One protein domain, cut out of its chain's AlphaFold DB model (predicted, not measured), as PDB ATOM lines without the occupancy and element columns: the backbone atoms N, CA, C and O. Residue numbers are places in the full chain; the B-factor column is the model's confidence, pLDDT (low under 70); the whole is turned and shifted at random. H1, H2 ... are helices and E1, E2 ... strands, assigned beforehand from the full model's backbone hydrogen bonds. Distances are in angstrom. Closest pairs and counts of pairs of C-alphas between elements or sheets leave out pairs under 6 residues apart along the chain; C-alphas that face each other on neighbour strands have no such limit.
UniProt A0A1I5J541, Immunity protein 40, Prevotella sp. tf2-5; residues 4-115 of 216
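Overview. This is residues 4 to 115 of the 216 residues of the protein "Immunity protein 40" of Prevotella sp. tf2-5 (UniProt A0A1I5J541). Look first for a strongly twisted sheet of six strands, built along the long strand E3, with helices H2 and H3 packed side by side over one face and no named helix over the other. At one edge the hairpin E1 and E2 leads to the small helix H1, set off from the sheet near H2. The printed part has 112 residues with three named helices and six named strands, in the order H1 E1 E2 H2 E3 E4 E5 H3 E6; the class is mixed, helices and strands. The sheet is branched, with its neighbour pairs antiparallel. The whole is compact, with a radius of gyration of the C-alphas of 14.4 A, yet elongated, spanning 47 by 31 by 25 A.

Along the chain. Find C-alpha 46 at (238.660, 209.931, 192.345); from there E3, residues 46 to 55, runs 27.0 A to C-alpha 55 at (236.966, 236.889, 191.756). The other strands are E6, residues 107 to 111, 13.5 A; E2, residues 25 to 28, 10.4 A; E4, residues 58 to 61, 10.2 A; E5, residues 67 to 69, 7.0 A; and E1, residues 14 to 16, 6.5 A. H3, residues 78 to 95, is 25.5 A long, and H2, residues 29 to 41, is 18.6 A. H1, residues 4 to 9, begins at C-alpha 4, (232.096, 215.663, 178.354), and is 8.7 A long.

Arrangement. Start at E3: E4 and E5 lie on one side of it, E6 on the other side. Look for N 53 and O 60 at 2.8 A between E3 and E4, a hairpin, N 49 and O 68 at 3.0 A between E3 and E5, and N 52 and O 109 at 2.8 A between E3 and E6. E2 lies on one side of E6 and E3 on the other side; N 27 of E2 and O 110 of E6 are 2.9 A apart, and in the hairpin E1 and E2, N 15 and O 26 are 2.9 A apart, both within hydrogen-bond range. H2 is on the sheet, over E6, at a height of 8.5 A; its closest C-alphas to E6 are those of Ala 32 and Phe 110, 6.4 A. H3 is on the same face, over E3, at a height of 7.8 A; the closest C-alphas are those of Ile 46 and Ser 85, 5.2 A. H2 and H3 touch, opposite ways at a shallow tilt of 12 degrees, closest at the C-alphas of Arg 40 and Val 82, 6.2 A. H1 is not on the sheet, and is close to H2 but not clearly touching: the closest C-alphas, of Thr 7 and Ile 35, are 8.0 A apart. In H1, H2 and H3 every O i to N i+4 pair is within hydrogen-bond range.

Size, cuts and confidence. The two C-alphas farthest apart are those of Asn 75 and Phe 103, 48.8 A. The printed part has no cut. The link from H3 to E6, 11 residues, is long. There, at residues 98 to 105, pLDDT is under 70; the mean of the printed part is 88.8.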
ATOM      1  N   LYS A   4     232.420 214.562 179.265       88.50
ATOM      2  CA  LYS A   4     232.096 215.663 178.354       88.50
ATOM      3  C   LYS A   4     230.612 215.662 177.980       88.50
ATOM      4  O   LYS A   4     229.975 216.708 178.019       88.50
ATOM      5  N   GLU A   5     230.056 214.496 177.668       91.06
ATOM      6  CA  GLU A   5     228.617 214.347 177.414       91.06
ATOM      7  C   GLU A   5     227.803 214.665 178.673       91.06
ATOM      8  O   GLU A   5     226.843 215.429 178.611       91.06
ATOM      9  N   PHE A   6     228.217 214.138 179.830       91.56
ATOM     10  CA  PHE A   6     227.533 214.366 181.102       91.56
ATOM     11  C   PHE A   6     227.474 215.853 181.470       91.56
ATOM     12  O   PHE A   6     226.414 216.361 181.837       91.56
ATOM     13  N   THR A   7     228.599 216.564 181.352       93.75
ATOM     14  CA  THR A   7     228.678 217.995 181.679       93.75
ATOM     15  C   THR A   7     227.809 218.848 180.757       93.75
ATOM     16  O   THR A   7     227.130 219.754 181.242       93.75
ATOM     17  N   GLN A   8     227.753 218.522 179.462       93.19
ATOM     18  CA  GLN A   8     226.869 219.186 178.500       93.19
ATOM     19  C   GLN A   8     225.389 218.928 178.802       93.19
ATOM     20  O   GLN A   8     224.609 219.873 178.883       93.19
ATOM     21  N   LEU A   9     225.003 217.667 179.018       93.75
ATOM     22  CA  LEU A   9     223.613 217.281 179.286       93.75
ATOM     23  C   LEU A   9     223.059 217.907 180.573       93.75
ATOM     24  O   LEU A   9     221.882 218.253 180.634       93.75
ATOM     25  N   ASN A  10     223.905 218.062 181.593       93.75
ATOM     26  CA  ASN A  10     223.501 218.574 182.903       93.75
ATOM     27  C   ASN A  10     223.746 220.082 183.079       93.75
ATOM     28  O   ASN A  10     223.573 220.589 184.186       93.75
ATOM     29  N   ASN A  11     224.121 220.806 182.013       95.12
ATOM     30  CA  ASN A  11     224.444 222.239 182.052       95.12
ATOM     31  C   ASN A  11     225.445 222.597 183.168       95.12
ATOM     32  O   ASN A  11     225.256 223.566 183.906       95.12
ATOM     33  N   ILE A  12     226.491 221.784 183.314       96.56
ATOM     34  CA  ILE A  12     227.519 221.972 184.339       96.56
ATOM     35  C   ILE A  12     228.373 223.201 184.007       96.56
ATOM     36  O   ILE A  12     228.900 223.322 182.901       96.56
ATOM     37  N   SER A  13     228.550 224.093 184.984       93.50
ATOM     38  CA  SER A  13     229.395 225.281 184.849       93.50
ATOM     39  C   SER A  13     230.867 224.892 184.956       93.50
ATOM     40  O   SER A  13     231.321 224.423 186.003       93.50
ATOM     41  N   THR A  14     231.627 225.102 183.881       94.75
ATOM     42  CA  THR A  14     233.048 224.745 183.811       94.75
ATOM     43  C   THR A  14     233.932 225.988 183.819       94.75
ATOM     44  O   THR A  14     233.669 226.972 183.130       94.75
ATOM     45  N   TYR A  15     235.007 225.941 184.605       95.44
ATOM     46  CA  TYR A  15     235.986 227.020 184.703       95.44
ATOM     47  C   TYR A  15     237.359 226.490 184.285       95.44
ATOM     48  O   TYR A  15     237.920 225.658 185.002       95.44
ATOM     49  N   PRO A  16     237.909 226.921 183.137       95.31
ATOM     50  CA  PRO A  16     239.178 226.403 182.645       95.31
ATOM     51  C   PRO A  16     240.334 226.813 183.560       95.31
ATOM     52  O   PRO A  16     240.442 227.970 183.975       95.31
ATOM     53  N   LEU A  17     241.233 225.868 183.831       96.12
ATOM     54  CA  LEU A  17     242.424 226.086 184.656       96.12
ATOM     55  C   LEU A  17     243.669 226.462 183.838       96.12
ATOM     56  O   LEU A  17     244.711 226.769 184.422       96.12
ATOM     57  N   TYR A  18     243.544 226.550 182.508       94.69
ATOM     58  CA  TYR A  18     244.616 226.982 181.605       94.69
ATOM     59  C   TYR A  18     245.306 228.298 182.031       94.69
ATOM     60  O   TYR A  18     246.530 228.370 181.897       94.69
ATOM     61  N   PRO A  19     244.620 229.323 182.598       93.62
ATOM     62  CA  PRO A  19     245.285 230.552 183.042       93.62
ATOM     63  C   PRO A  19     246.286 230.334 184.187       93.62
ATOM     64  O   PRO A  19     247.106 231.207 184.463       93.62
ATOM     65  N   LEU A  20     246.213 229.183 184.862       92.94
ATOM     66  CA  LEU A  20     247.147 228.743 185.896       92.94
ATOM     67  C   LEU A  20     248.194 227.744 185.372       92.94
ATOM     68  O   LEU A  20     248.971 227.224 186.170       92.94
ATOM     69  N   GLY A  21     248.218 227.471 184.062       93.69
ATOM     70  CA  GLY A  21     249.109 226.489 183.438       93.69
ATOM     71  C   GLY A  21     248.686 225.032 183.648       93.69
ATOM     72  O   GLY A  21     249.513 224.140 183.499       93.69
ATOM     73  N   ILE A  22     247.426 224.791 184.021       92.94
ATOM     74  CA  ILE A  22     246.887 223.454 184.293       92.94
ATOM     75  C   ILE A  22     245.909 223.087 183.179       92.94
ATOM     76  O   ILE A  22     244.988 223.852 182.887       92.94
ATOM     77  N   ASP A  23     246.087 221.909 182.588       93.19
ATOM     78  CA  ASP A  23     245.091 221.334 181.687       93.19
ATOM     79  C   ASP A  23     243.938 220.737 182.506       93.19
ATOM     80  O   ASP A  23     244.154 219.899 183.382       93.19
ATOM     81  N   GLY A  24     242.718 221.221 182.273       93.19
ATOM     82  CA  GLY A  24     241.524 220.788 182.993       93.19
ATOM     83  C   GLY A  24     240.596 221.919 183.430       93.19
ATOM     84  O   GLY A  24     240.753 223.090 183.069       93.19
ATOM     85  N   TYR A  25     239.600 221.538 184.231       96.12
ATOM     86  CA  TYR A  25     238.511 222.409 184.664       96.12
ATOM     87  C   TYR A  25     238.285 222.317 186.171       96.12
ATOM     88  O   TYR A  25     238.517 221.282 186.800       96.12
ATOM     89  N   ALA A  26     237.780 223.407 186.734       96.94
ATOM     90  CA  ALA A  26     237.207 223.451 188.066       96.94
ATOM     91  C   ALA A  26     235.711 223.777 187.996       96.94
ATOM     92  O   ALA A  26     235.226 224.352 187.019       96.94
ATOM     93  N   TYR A  27     234.990 223.414 189.051       96.69
ATOM     94  CA  TYR A  27     233.532 223.477 189.111       96.69
ATOM     95  C   TYR A  27     233.082 224.125 190.415       96.69
ATOM     96  O   TYR A  27     233.730 223.971 191.453       96.69
ATOM     97  N   ILE A  28     231.946 224.821 190.395       95.00
ATOM     98  CA  ILE A  28     231.307 225.276 191.636       95.00
ATOM     99  C   ILE A  28     230.890 224.074 192.487       95.00
ATOM    100  O   ILE A  28     230.637 222.989 191.970       95.00
ATOM    101  N   LYS A  29     230.760 224.269 193.803       95.00
ATOM    102  CA  LYS A  29     230.448 223.195 194.764       95.00
ATOM    103  C   LYS A  29     229.287 222.291 194.334       95.00
ATOM    104  O   LYS A  29     229.412 221.074 194.405       95.00
ATOM    105  N   LYS A  30     228.168 222.879 193.898       95.31
ATOM    106  CA  LYS A  30     226.980 222.132 193.455       95.31
ATOM    107  C   LYS A  30     227.314 221.185 192.297       95.31
ATOM    108  O   LYS A  30     226.956 220.014 192.343       95.31
ATOM    109  N   ASP A  31     228.030 221.691 191.306       97.56
ATOM    110  CA  ASP A  31     228.368 220.954 190.092       97.56
ATOM    111  C   ASP A  31     229.468 219.920 190.348       97.56
ATOM    112  O   ASP A  31     229.392 218.796 189.863       97.56
ATOM    113  N   ALA A  32     230.441 220.255 191.198       97.94
ATOM    114  CA  ALA A  32     231.451 219.317 191.669       97.94
ATOM    115  C   ALA A  32     230.808 218.102 192.364       97.94
ATOM    116  O   ALA A  32     231.221 216.969 192.127       97.94
ATOM    117  N   LEU A  33     229.766 218.322 193.177       97.62
ATOM    118  CA  LEU A  33     229.012 217.235 193.807       97.62
ATOM    119  C   LEU A  33     228.295 216.356 192.766       97.62
ATOM    120  O   LEU A  33     228.350 215.135 192.872       97.62
ATOM    121  N   LEU A  34     227.689 216.942 191.729       97.06
ATOM    122  CA  LEU A  34     227.077 216.171 190.638       97.06
ATOM    123  C   LEU A  34     228.104 215.317 189.882       97.06
ATOM    124  O   LEU A  34     227.840 214.153 189.589       97.06
ATOM    125  N   ILE A  35     229.290 215.865 189.615       97.62
ATOM    126  CA  ILE A  35     230.362 215.144 188.917       97.62
ATOM    127  C   ILE A  35     230.854 213.942 189.728       97.62
ATOM    128  O   ILE A  35     231.011 212.860 189.170       97.62
ATOM    129  N   ILE A  36     231.073 214.084 191.039       97.44
ATOM    130  CA  ILE A  36     231.536 212.939 191.840       97.44
ATOM    131  C   ILE A  36     230.469 211.840 191.961       97.44
ATOM    132  O   ILE A  36     230.828 210.671 192.088       97.44
ATOM    133  N   HIS A  37     229.176 212.183 191.898       93.31
ATOM    134  CA  HIS A  37     228.106 211.186 191.793       93.31
ATOM    135  C   HIS A  37     228.196 210.432 190.466       93.31
ATOM    136  O   HIS A  37     228.240 209.207 190.474       93.31
ATOM    137  N   PHE A  38     228.341 211.156 189.352       91.62
ATOM    138  CA  PHE A  38     228.559 210.546 188.040       91.62
ATOM    139  C   PHE A  38     229.767 209.598 188.037       91.62
ATOM    140  O   PHE A  38     229.658 208.475 187.555       91.62
ATOM    141  N   PHE A  39     230.895 210.002 188.624       92.56
ATOM    142  CA  PHE A  39     232.082 209.148 188.720       92.56
ATOM    143  C   PHE A  39     231.841 207.875 189.525       92.56
ATOM    144  O   PHE A  39     232.220 206.795 189.081       92.56
ATOM    145  N   ARG A  40     231.149 207.968 190.665       89.12
ATOM    146  CA  ARG A  40     230.754 206.787 191.439       89.12
ATOM    147  C   ARG A  40     229.884 205.839 190.610       89.12
ATOM    148  O   ARG A  40     230.138 204.638 190.617       89.12
ATOM    149  N   ASP A  41     228.875 206.375 189.932       81.75
ATOM    150  CA  ASP A  41     227.886 205.584 189.196       81.75
ATOM    151  C   ASP A  41     228.473 204.953 187.918       81.75
ATOM    152  O   ASP A  41     227.925 203.983 187.406       81.75
ATOM    153  N   ASN A  42     229.607 205.473 187.431       79.88
ATOM    154  CA  ASN A  42     230.349 204.954 186.276       79.88
ATOM    155  C   ASN A  42     231.681 204.288 186.675       79.88
ATOM    156  O   ASN A  42     232.560 204.129 185.835       79.88
ATOM    157  N   CYS A  43     231.853 203.910 187.945       81.88
ATOM    158  CA  CYS A  43     233.026 203.169 188.427       81.88
ATOM    159  C   CYS A  43     234.386 203.871 188.206       81.88
ATOM    160  O   CYS A  43     235.426 203.211 188.131       81.88
ATOM    161  N   PHE A  44     234.404 205.208 188.170       87.69
ATOM    162  CA  PHE A  44     235.620 206.015 188.055       87.69
ATOM    163  C   PHE A  44     236.114 206.459 189.440       87.69
ATOM    164  O   PHE A  44     235.465 207.281 190.097       87.69
ATOM    165  N   PRO A  45     237.251 205.938 189.935       91.31
ATOM    166  CA  PRO A  45     237.792 206.374 191.210       91.31
ATOM    167  C   PRO A  45     238.371 207.790 191.126       91.31
ATOM    168  O   PRO A  45     239.002 208.179 190.142       91.31
ATOM    169  N   ILE A  46     238.193 208.546 192.210       97.19
ATOM    170  CA  ILE A  46     238.660 209.931 192.345       97.19
ATOM    171  C   ILE A  46     240.013 209.935 193.062       97.19
ATOM    172  O   ILE A  46     240.104 209.599 194.240       97.19
ATOM    173  N   THR A  47     241.073 210.364 192.385       96.62
ATOM    174  CA  THR A  47     242.421 210.423 192.976       96.62
ATOM    175  C   THR A  47     242.636 211.656 193.841       96.62
ATOM    176  O   THR A  47     243.540 211.680 194.674       96.62
ATOM    177  N   GLY A  48     241.813 212.693 193.684       97.19
ATOM    178  CA  GLY A  48     241.943 213.914 194.464       97.19
ATOM    179  C   GLY A  48     241.340 215.132 193.787       97.19
ATOM    180  O   GLY A  48     240.487 215.019 192.909       97.19
ATOM    181  N   GLY A  49     241.808 216.301 194.202       97.06
ATOM    182  CA  GLY A  49     241.415 217.573 193.620       97.06
ATOM    183  C   GLY A  49     241.991 218.763 194.373       97.06
ATOM    184  O   GLY A  49     242.516 218.637 195.484       97.06
ATOM    185  N   ASN A  50     241.883 219.937 193.762       96.62
ATOM    186  CA  ASN A  50     242.353 221.201 194.313       96.62
ATOM    187  C   ASN A  50     241.205 222.201 194.427       96.62
ATOM    188  O   ASN A  50     240.212 222.130 193.702       96.62
ATOM    189  N   VAL A  51     241.368 223.156 195.339       95.75
ATOM    190  CA  VAL A  51     240.442 224.270 195.517       95.75
ATOM    191  C   VAL A  51     241.055 225.545 194.957       95.75
ATOM    192  O   VAL A  51     242.206 225.897 195.229       95.75
ATOM    193  N   TYR A  52     240.241 226.271 194.207       94.62
ATOM    194  CA  TYR A  52     240.561 227.561 193.623       94.62
ATOM    195  C   TYR A  52     239.565 228.605 194.106       94.62
ATOM    196  O   TYR A  52     238.506 228.291 194.650       94.62
ATOM    197  N   THR A  53     239.912 229.866 193.896       92.25
ATOM    198  CA  THR A  53     238.993 230.987 194.073       92.25
ATOM    199  C   THR A  53     238.764 231.673 192.746       92.25
ATOM    200  O   THR A  53     239.689 231.776 191.941       92.25
ATOM    201  N   ILE A  54     237.557 232.182 192.539       89.62
ATOM    202  CA  ILE A  54     237.258 233.090 191.440       89.62
ATOM    203  C   ILE A  54     236.794 234.434 191.994       89.62
ATOM    204  O   ILE A  54     235.995 234.509 192.928       89.62
ATOM    205  N   SER A  55     237.356 235.512 191.449       85.00
ATOM    206  CA  SER A  55     236.966 236.889 191.756       85.00
ATOM    207  C   SER A  55     237.132 237.744 190.513       85.00
ATOM    208  O   SER A  55     238.192 237.709 189.890       85.00
ATOM    209  N   LYS A  56     236.091 238.508 190.155       83.62
ATOM    210  CA  LYS A  56     236.065 239.333 188.932       83.62
ATOM    211  C   LYS A  56     236.541 238.537 187.706       83.62
ATOM    212  O   LYS A  56     237.448 238.971 187.006       83.62
ATOM    213  N   GLU A  57     235.997 237.327 187.541       82.25
ATOM    214  CA  GLU A  57     236.309 236.383 186.448       82.25
ATOM    215  C   GLU A  57     237.754 235.854 186.413       82.25
ATOM    216  O   GLU A  57     238.105 235.049 185.555       82.25
ATOM    217  N   LYS A  58     238.596 236.230 187.379       88.81
ATOM    218  CA  LYS A  58     239.960 235.725 187.493       88.81
ATOM    219  C   LYS A  58     240.019 234.551 188.462       88.81
ATOM    220  O   LYS A  58     239.721 234.700 189.650       88.81
ATOM    221  N   ILE A  59     240.447 233.403 187.946       93.06
ATOM    222  CA  ILE A  59     240.758 232.216 188.739       93.06
ATOM    223  C   ILE A  59     242.128 232.379 189.414       93.06
ATOM    224  O   ILE A  59     243.087 232.856 188.804       93.06
ATOM    225  N   CYS A  60     242.217 231.988 190.682       92.19
ATOM    226  CA  CYS A  60     243.414 232.085 191.513       92.19
ATOM    227  C   CYS A  60     243.517 230.872 192.444       92.19
ATOM    228  O   CYS A  60     242.503 230.328 192.887       92.19
ATOM    229  N   TYR A  61     244.737 230.510 192.839       90.38
ATOM    230  CA  TYR A  61     244.955 229.559 193.928       90.38
ATOM    231  C   TYR A  61     244.364 230.070 195.250       90.38
ATOM    232  O   TYR A  61     244.389 231.269 195.540       90.38
ATOM    233  N   THR A  62     243.855 229.156 196.077       88.38
ATOM    234  CA  THR A  62     243.544 229.472 197.478       88.38
ATOM    235  C   THR A  62     244.816 229.750 198.274       88.38
ATOM    236  O   THR A  62     245.858 229.140 198.025       88.38
ATOM    237  N   GLU A  63     244.700 230.565 199.319       77.56
ATOM    238  CA  GLU A  63     245.742 230.698 200.338       77.56
ATOM    239  C   GLU A  63     245.987 229.341 201.024       77.56
ATOM    240  O   GLU A  63     245.095 228.774 201.672       77.56
ATOM    241  N   GLY A  64     247.203 228.812 200.851       79.38
ATOM    242  CA  GLY A  64     247.626 227.517 201.384       79.38
ATOM    243  C   GLY A  64     247.365 226.310 200.477       79.38
ATOM    244  O   GLY A  64     247.403 225.196 200.987       79.38
ATOM    245  N   TYR A  65     247.093 226.511 199.178       81.19
ATOM    246  CA  TYR A  65     246.997 225.437 198.169       81.19
ATOM    247  C   TYR A  65     246.123 224.259 198.616       81.19
ATOM    248  O   TYR A  65     246.565 223.114 198.694       81.19
ATOM    249  N   ASN A  66     244.874 224.548 198.980       89.12
ATOM    250  CA  ASN A  66     244.000 223.526 199.534       89.12
ATOM    251  C   ASN A  66     243.660 222.465 198.482       89.12
ATOM    252  O   ASN A  66     243.386 222.772 197.322       89.12
ATOM    253  N   GLY A  67     243.652 221.210 198.915       93.56
ATOM    254  CA  GLY A  67     243.251 220.070 198.108       93.56
ATOM    255  C   GLY A  67     243.069 218.828 198.967       93.56
ATOM    256  O   GLY A  67     243.229 218.875 200.193       93.56
ATOM    257  N   TRP A  68     242.724 217.731 198.310       96.19
ATOM    258  CA  TRP A  68     242.672 216.396 198.890       96.19
ATOM    259  C   TRP A  68     243.261 215.391 197.906       96.19
ATOM    260  O   TRP A  68     243.277 215.623 196.697       96.19
ATOM    261  N   SER A  69     243.714 214.261 198.431       96.50
ATOM    262  CA  SER A  69     244.151 213.119 197.640       96.50
ATOM    263  C   SER A  69     243.547 211.837 198.195       96.50
ATOM    264  O   SER A  69     243.108 211.766 199.347       96.50
ATOM    265  N   CYS A  70     243.482 210.828 197.342       95.88
ATOM    266  CA  CYS A  70     243.020 209.503 197.681       95.88
ATOM    267  C   CYS A  70     243.704 208.502 196.755       95.88
ATOM    268  O   CYS A  70     243.188 208.205 195.687       95.88
ATOM    269  N   ASP A  71     244.838 207.960 197.187       93.25
ATOM    270  CA  ASP A  71     245.512 206.889 196.455       93.25
ATOM    271  C   ASP A  71     244.826 205.543 196.712       93.25
ATOM    272  O   ASP A  71     244.232 205.323 197.778       93.25
ATOM    273  N   ARG A  72     244.911 204.630 195.738       87.94
ATOM    274  CA  ARG A  72     244.442 203.246 195.885       87.94
ATOM    275  C   ARG A  72     245.320 202.512 196.895       87.94
ATOM    276  O   ARG A  72     246.545 202.578 196.808       87.94
ATOM    277  N   LEU A  73     244.711 201.795 197.840       83.69
ATOM    278  CA  LEU A  73     245.478 200.987 198.791       83.69
ATOM    279  C   LEU A  73     245.999 199.716 198.116       83.69
ATOM    280  O   LEU A  73     245.424 199.212 197.146       83.69
ATOM    281  N   GLN A  74     247.079 199.162 198.662       76.81
ATOM    282  CA  GLN A  74     247.602 197.880 198.204       76.81
ATOM    283  C   GLN A  74     246.513 196.805 198.324       76.81
ATOM    284  O   GLN A  74     245.913 196.641 199.383       76.81
ATOM    285  N   ASN A  75     246.269 196.079 197.231       70.38
ATOM    286  CA  ASN A  75     245.238 195.039 197.120       70.38
ATOM    287  C   ASN A  75     243.789 195.517 197.323       70.38
ATOM    288  O   ASN A  75     242.896 194.686 197.467       70.38
ATOM    289  N   GLU A  76     243.521 196.825 197.308       74.19
ATOM    290  CA  GLU A  76     242.152 197.330 197.384       74.19
ATOM    291  C   GLU A  76     241.378 196.954 196.119       74.19
ATOM    292  O   GLU A  76     241.819 197.304 195.014       74.19
ATOM    293  N   PRO A  77     240.224 196.277 196.231       74.19
ATOM    294  CA  PRO A  77     239.348 196.061 195.091       74.19
ATOM    295  C   PRO A  77     238.967 197.396 194.448       74.19
ATOM    296  O   PRO A  77     238.699 198.378 195.136       74.19
ATOM    297  N   TRP A  78     238.913 197.446 193.118       75.69
ATOM    298  CA  TRP A  78     238.636 198.693 192.393       75.69
ATOM    299  C   TRP A  78     237.333 199.370 192.838       75.69
ATOM    300  O   TRP A  78     237.310 200.574 193.055       75.69
ATOM    301  N   ASN A  79     236.269 198.602 193.080       75.69
ATOM    302  CA  ASN A  79     234.993 199.157 193.543       75.69
ATOM    303  C   ASN A  79     235.053 199.707 194.969       75.69
ATOM    304  O   ASN A  79     234.403 200.709 195.273       75.69
ATOM    305  N   ASP A  80     235.867 199.109 195.835       80.25
ATOM    306  CA  ASP A  80     236.114 199.670 197.161       80.25
ATOM    307  C   ASP A  80     236.895 200.976 197.052       80.25
ATOM    308  O   ASP A  80     236.544 201.953 197.718       80.25
ATOM    309  N   TYR A  81     237.849 201.044 196.121       87.50
ATOM    310  CA  TYR A  81     238.556 202.277 195.807       87.50
ATOM    311  C   TYR A  81     237.613 203.363 195.264       87.50
ATOM    312  O   TYR A  81     237.635 204.487 195.769       87.50
ATOM    313  N   VAL A  82     236.714 203.040 194.325       85.56
ATOM    314  CA  VAL A  82     235.668 203.955 193.822       85.56
ATOM    315  C   VAL A  82     234.807 204.479 194.974       85.56
ATOM    316  O   VAL A  82     234.633 205.687 195.138       85.56
ATOM    317  N   ARG A  83     234.302 203.594 195.839       88.88
ATOM    318  CA  ARG A  83     233.435 203.989 196.962       88.88
ATOM    319  C   ARG A  83     234.168 204.827 197.999       88.88
ATOM    320  O   ARG A  83     233.600 205.797 198.511       88.88
ATOM    321  N   ARG A  84     235.399 204.453 198.357       95.88
ATOM    322  CA  ARG A  84     236.207 205.165 199.353       95.88
ATOM    323  C   ARG A  84     236.616 206.537 198.836       95.88
ATOM    324  O   ARG A  84     236.418 207.522 199.550       95.88
ATOM    325  N   SER A  85     237.113 206.613 197.604       97.19
ATOM    326  CA  SER A  85     237.487 207.878 196.969       97.19
ATOM    327  C   SER A  85     236.299 208.829 196.831       97.19
ATOM    328  O   SER A  85     236.404 209.992 197.228       97.19
ATOM    329  N   TYR A  86     235.134 208.327 196.409       97.38
ATOM    330  CA  TYR A  86     233.884 209.088 196.400       97.38
ATOM    331  C   TYR A  86     233.529 209.647 197.785       97.38
ATOM    332  O   TYR A  86     233.258 210.841 197.919       97.38
ATOM    333  N   LYS A  87     233.569 208.821 198.843       97.75
ATOM    334  CA  LYS A  87     233.258 209.269 200.214       97.75
ATOM    335  C   LYS A  87     234.207 210.371 200.688       97.75
ATOM    336  O   LYS A  87     233.757 211.322 201.329       97.75
ATOM    337  N   ILE A  88     235.500 210.255 200.380       98.19
ATOM    338  CA  ILE A  88     236.513 211.260 200.726       98.19
ATOM    339  C   ILE A  88     236.234 212.572 199.987       98.19
ATOM    340  O   ILE A  88     236.139 213.617 200.633       98.19
ATOM    341  N   ALA A  89     236.034 212.516 198.667       98.38
ATOM    342  CA  ALA A  89     235.747 213.689 197.846       98.38
ATOM    343  C   ALA A  89     234.448 214.385 198.281       98.38
ATOM    344  O   ALA A  89     234.445 215.592 198.524       98.38
ATOM    345  N   TYR A  90     233.367 213.620 198.474       98.19
ATOM    346  CA  TYR A  90     232.082 214.137 198.946       98.19
ATOM    347  C   TYR A  90     232.232 214.839 200.293       98.19
ATOM    348  O   TYR A  90     231.804 215.981 200.447       98.19
ATOM    349  N   LYS A  91     232.877 214.189 201.272       97.69
ATOM    350  CA  LYS A  91     233.100 214.782 202.595       97.69
ATOM    351  C   LYS A  91     233.882 216.086 202.480       97.69
ATOM    352  O   LYS A  91     233.480 217.078 203.086       97.69
ATOM    353  N   TYR A  92     234.968 216.094 201.710       97.25
ATOM    354  CA  TYR A  92     235.800 217.276 201.527       97.25
ATOM    355  C   TYR A  92     234.999 218.426 200.912       97.25
ATOM    356  O   TYR A  92     234.804 219.445 201.565       97.25
ATOM    357  N   ILE A  93     234.453 218.237 199.708       96.56
ATOM    358  CA  ILE A  93     233.716 219.268 198.962       96.56
ATOM    359  C   ILE A  93     232.497 219.755 199.758       96.56
ATOM    360  O   ILE A  93     232.275 220.960 199.897       96.56
ATOM    361  N   ASN A  94     231.712 218.835 200.329       95.69
ATOM    362  CA  ASN A  94     230.482 219.178 201.039       95.69
ATOM    363  C   ASN A  94     230.744 219.952 202.342       95.69
ATOM    364  O   ASN A  94     229.998 220.873 202.670       95.69
ATOM    365  N   SER A  95     231.818 219.623 203.061       92.56
ATOM    366  CA  SER A  95     232.219 220.330 204.286       92.56
ATOM    367  C   SER A  95     233.033 221.596 204.031       92.56
ATOM    368  O   SER A  95     233.217 222.393 204.948       92.56
ATOM    369  N   TYR A  96     233.512 221.809 202.800       90.88
ATOM    370  CA  TYR A  96     234.353 222.954 202.494       90.88
ATOM    371  C   TYR A  96     233.537 224.247 202.603       90.88
ATOM    372  O   TYR A  96     232.685 224.560 201.762       90.88
ATOM    373  N   SER A  97     233.792 224.979 203.683       79.19
ATOM    374  CA  SER A  97     233.232 226.289 203.985       79.19
ATOM    375  C   SER A  97     234.333 227.145 204.604       79.19
ATOM    376  O   SER A  97     234.542 227.142 205.816       79.19
ATOM    377  N   ARG A  98     235.072 227.879 203.771       68.06
ATOM    378  CA  ARG A  98     235.843 229.030 204.244       68.06
ATOM    379  C   ARG A  98     234.951 230.253 204.093       68.06
ATOM    380  O   ARG A  98     234.414 230.480 203.014       68.06
ATOM    381  N   PHE A  99     234.749 231.003 205.172       56.81
ATOM    382  CA  PHE A  99     233.992 232.250 205.111       56.81
ATOM    383  C   PHE A  99     234.668 233.176 204.095       56.81
ATOM    384  O   PHE A  99     235.845 233.503 204.280       56.81
ATOM    385  N   PRO A 100     233.979 233.598 203.021       52.81
ATOM    386  CA  PRO A 100     234.485 234.685 202.209       52.81
ATOM    387  C   PRO A 100     234.601 235.890 203.138       52.81
ATOM    388  O   PRO A 100     233.641 236.243 203.825       52.81
ATOM    389  N   SER A 101     235.785 236.500 203.201       51.75
ATOM    390  CA  SER A 101     235.936 237.822 203.809       51.75
ATOM    391  C   SER A 101     234.805 238.720 203.294       51.75
ATOM    392  O   SER A 101     234.590 238.791 202.084       51.75
ATOM    393  N   LEU A 102     234.082 239.391 204.199       51.00
ATOM    394  CA  LEU A 102     232.928 240.255 203.888       51.00
ATOM    395  C   LEU A 102     233.231 241.324 202.818       51.00
ATOM    396  O   LEU A 102     232.314 241.872 202.214       51.00
ATOM    397  N   PHE A 103     234.512 241.586 202.548       53.50
ATOM    398  CA  PHE A 103     234.992 242.569 201.583       53.50
ATOM    399  C   PHE A 103     235.376 241.983 200.216       53.50
ATOM    400  O   PHE A 103     235.747 242.731 199.316       53.50
ATOM    401  N   ASN A 104     235.284 240.663 200.025       56.56
ATOM    402  CA  ASN A 104     235.591 240.000 198.761       56.56
ATOM    403  C   ASN A 104     234.709 238.753 198.588       56.56
ATOM    404  O   ASN A 104     234.968 237.713 199.194       56.56
ATOM    405  N   ARG A 105     233.699 238.843 197.710       63.41
ATOM    406  CA  ARG A 105     232.893 237.702 197.237       63.41
ATOM    407  C   ARG A 105     233.761 236.764 196.385       63.41
ATOM    408  O   ARG A 105     233.650 236.745 195.166       63.41
ATOM    409  N   LYS A 106     234.697 236.060 197.019       75.31
ATOM    410  CA  LYS A 106     235.440 234.964 196.397       75.31
ATOM    411  C   LYS A 106     234.544 233.734 196.441       75.31
ATOM    412  O   LYS A 106     234.178 233.288 197.529       75.31
ATOM    413  N   GLU A 107     234.194 233.205 195.279       88.19
ATOM    414  CA  GLU A 107     233.581 231.881 195.181       88.19
ATOM    415  C   GLU A 107     234.677 230.818 195.105       88.19
ATOM    416  O   GLU A 107     235.765 231.079 194.584       88.19
ATOM    417  N   PHE A 108     234.402 229.633 195.649       92.44
ATOM    418  CA  PHE A 108     235.325 228.500 195.607       92.44
ATOM    419  C   PHE A 108     234.963 227.554 194.470       92.44
ATOM    420  O   PHE A 108     233.795 227.206 194.287       92.44
ATOM    421  N   LEU A 109     235.992 227.110 193.759       95.44
ATOM    422  CA  LEU A 109     235.899 226.151 192.668       95.44
ATOM    423  C   LEU A 109     236.741 224.920 193.000       95.44
ATOM    424  O   LEU A 109     237.770 225.038 193.661       95.44
ATOM    425  N   PHE A 110     236.320 223.755 192.526       97.38
ATOM    426  CA  PHE A 110     236.939 222.466 192.820       97.38
ATOM    427  C   PHE A 110     237.340 221.789 191.514       97.38
ATOM    428  O   PHE A 110     236.479 221.577 190.661       97.38
ATOM    429  N   SER A 111     238.615 221.444 191.349       97.62
ATOM    430  CA  SER A 111     239.005 220.442 190.351       97.62
ATOM    431  C   SER A 111     238.792 219.044 190.919       97.62
ATOM    432  O   SER A 111     238.838 218.849 192.135       97.62
ATOM    433  N   ILE A 112     238.537 218.072 190.046       97.69
ATOM    434  CA  ILE A 112     238.360 216.671 190.427       97.69
ATOM    435  C   ILE A 112     239.234 215.834 189.502       97.69
ATOM    436  O   ILE A 112     239.011 215.805 188.294       97.69
ATOM    437  N   ASN A 113     240.218 215.161 190.085       96.12
ATOM    438  CA  ASN A 113     241.105 214.245 189.386       96.12
ATOM    439  C   ASN A 113     240.540 212.830 189.520       96.12
ATOM    440  O   ASN A 113     240.137 212.421 190.611       96.12
ATOM    441  N   TYR A 114     240.514 212.085 188.423       94.25
ATOM    442  CA  TYR A 114     239.988 210.727 188.379       94.25
ATOM    443  C   TYR A 114     240.863 209.852 187.484       94.25
ATOM    444  O   TYR A 114     241.702 210.356 186.737       94.25
ATOM    445  N   VAL A 115     240.686 208.541 187.598       88.69
ATOM    446  CA  VAL A 115     241.336 207.561 186.724       88.69
ATOM    447  C   VAL A 115     240.238 206.839 185.962       88.69
ATOM    448  O   VAL A 115     239.286 206.346 186.567       88.69
TER     449      VAL A 115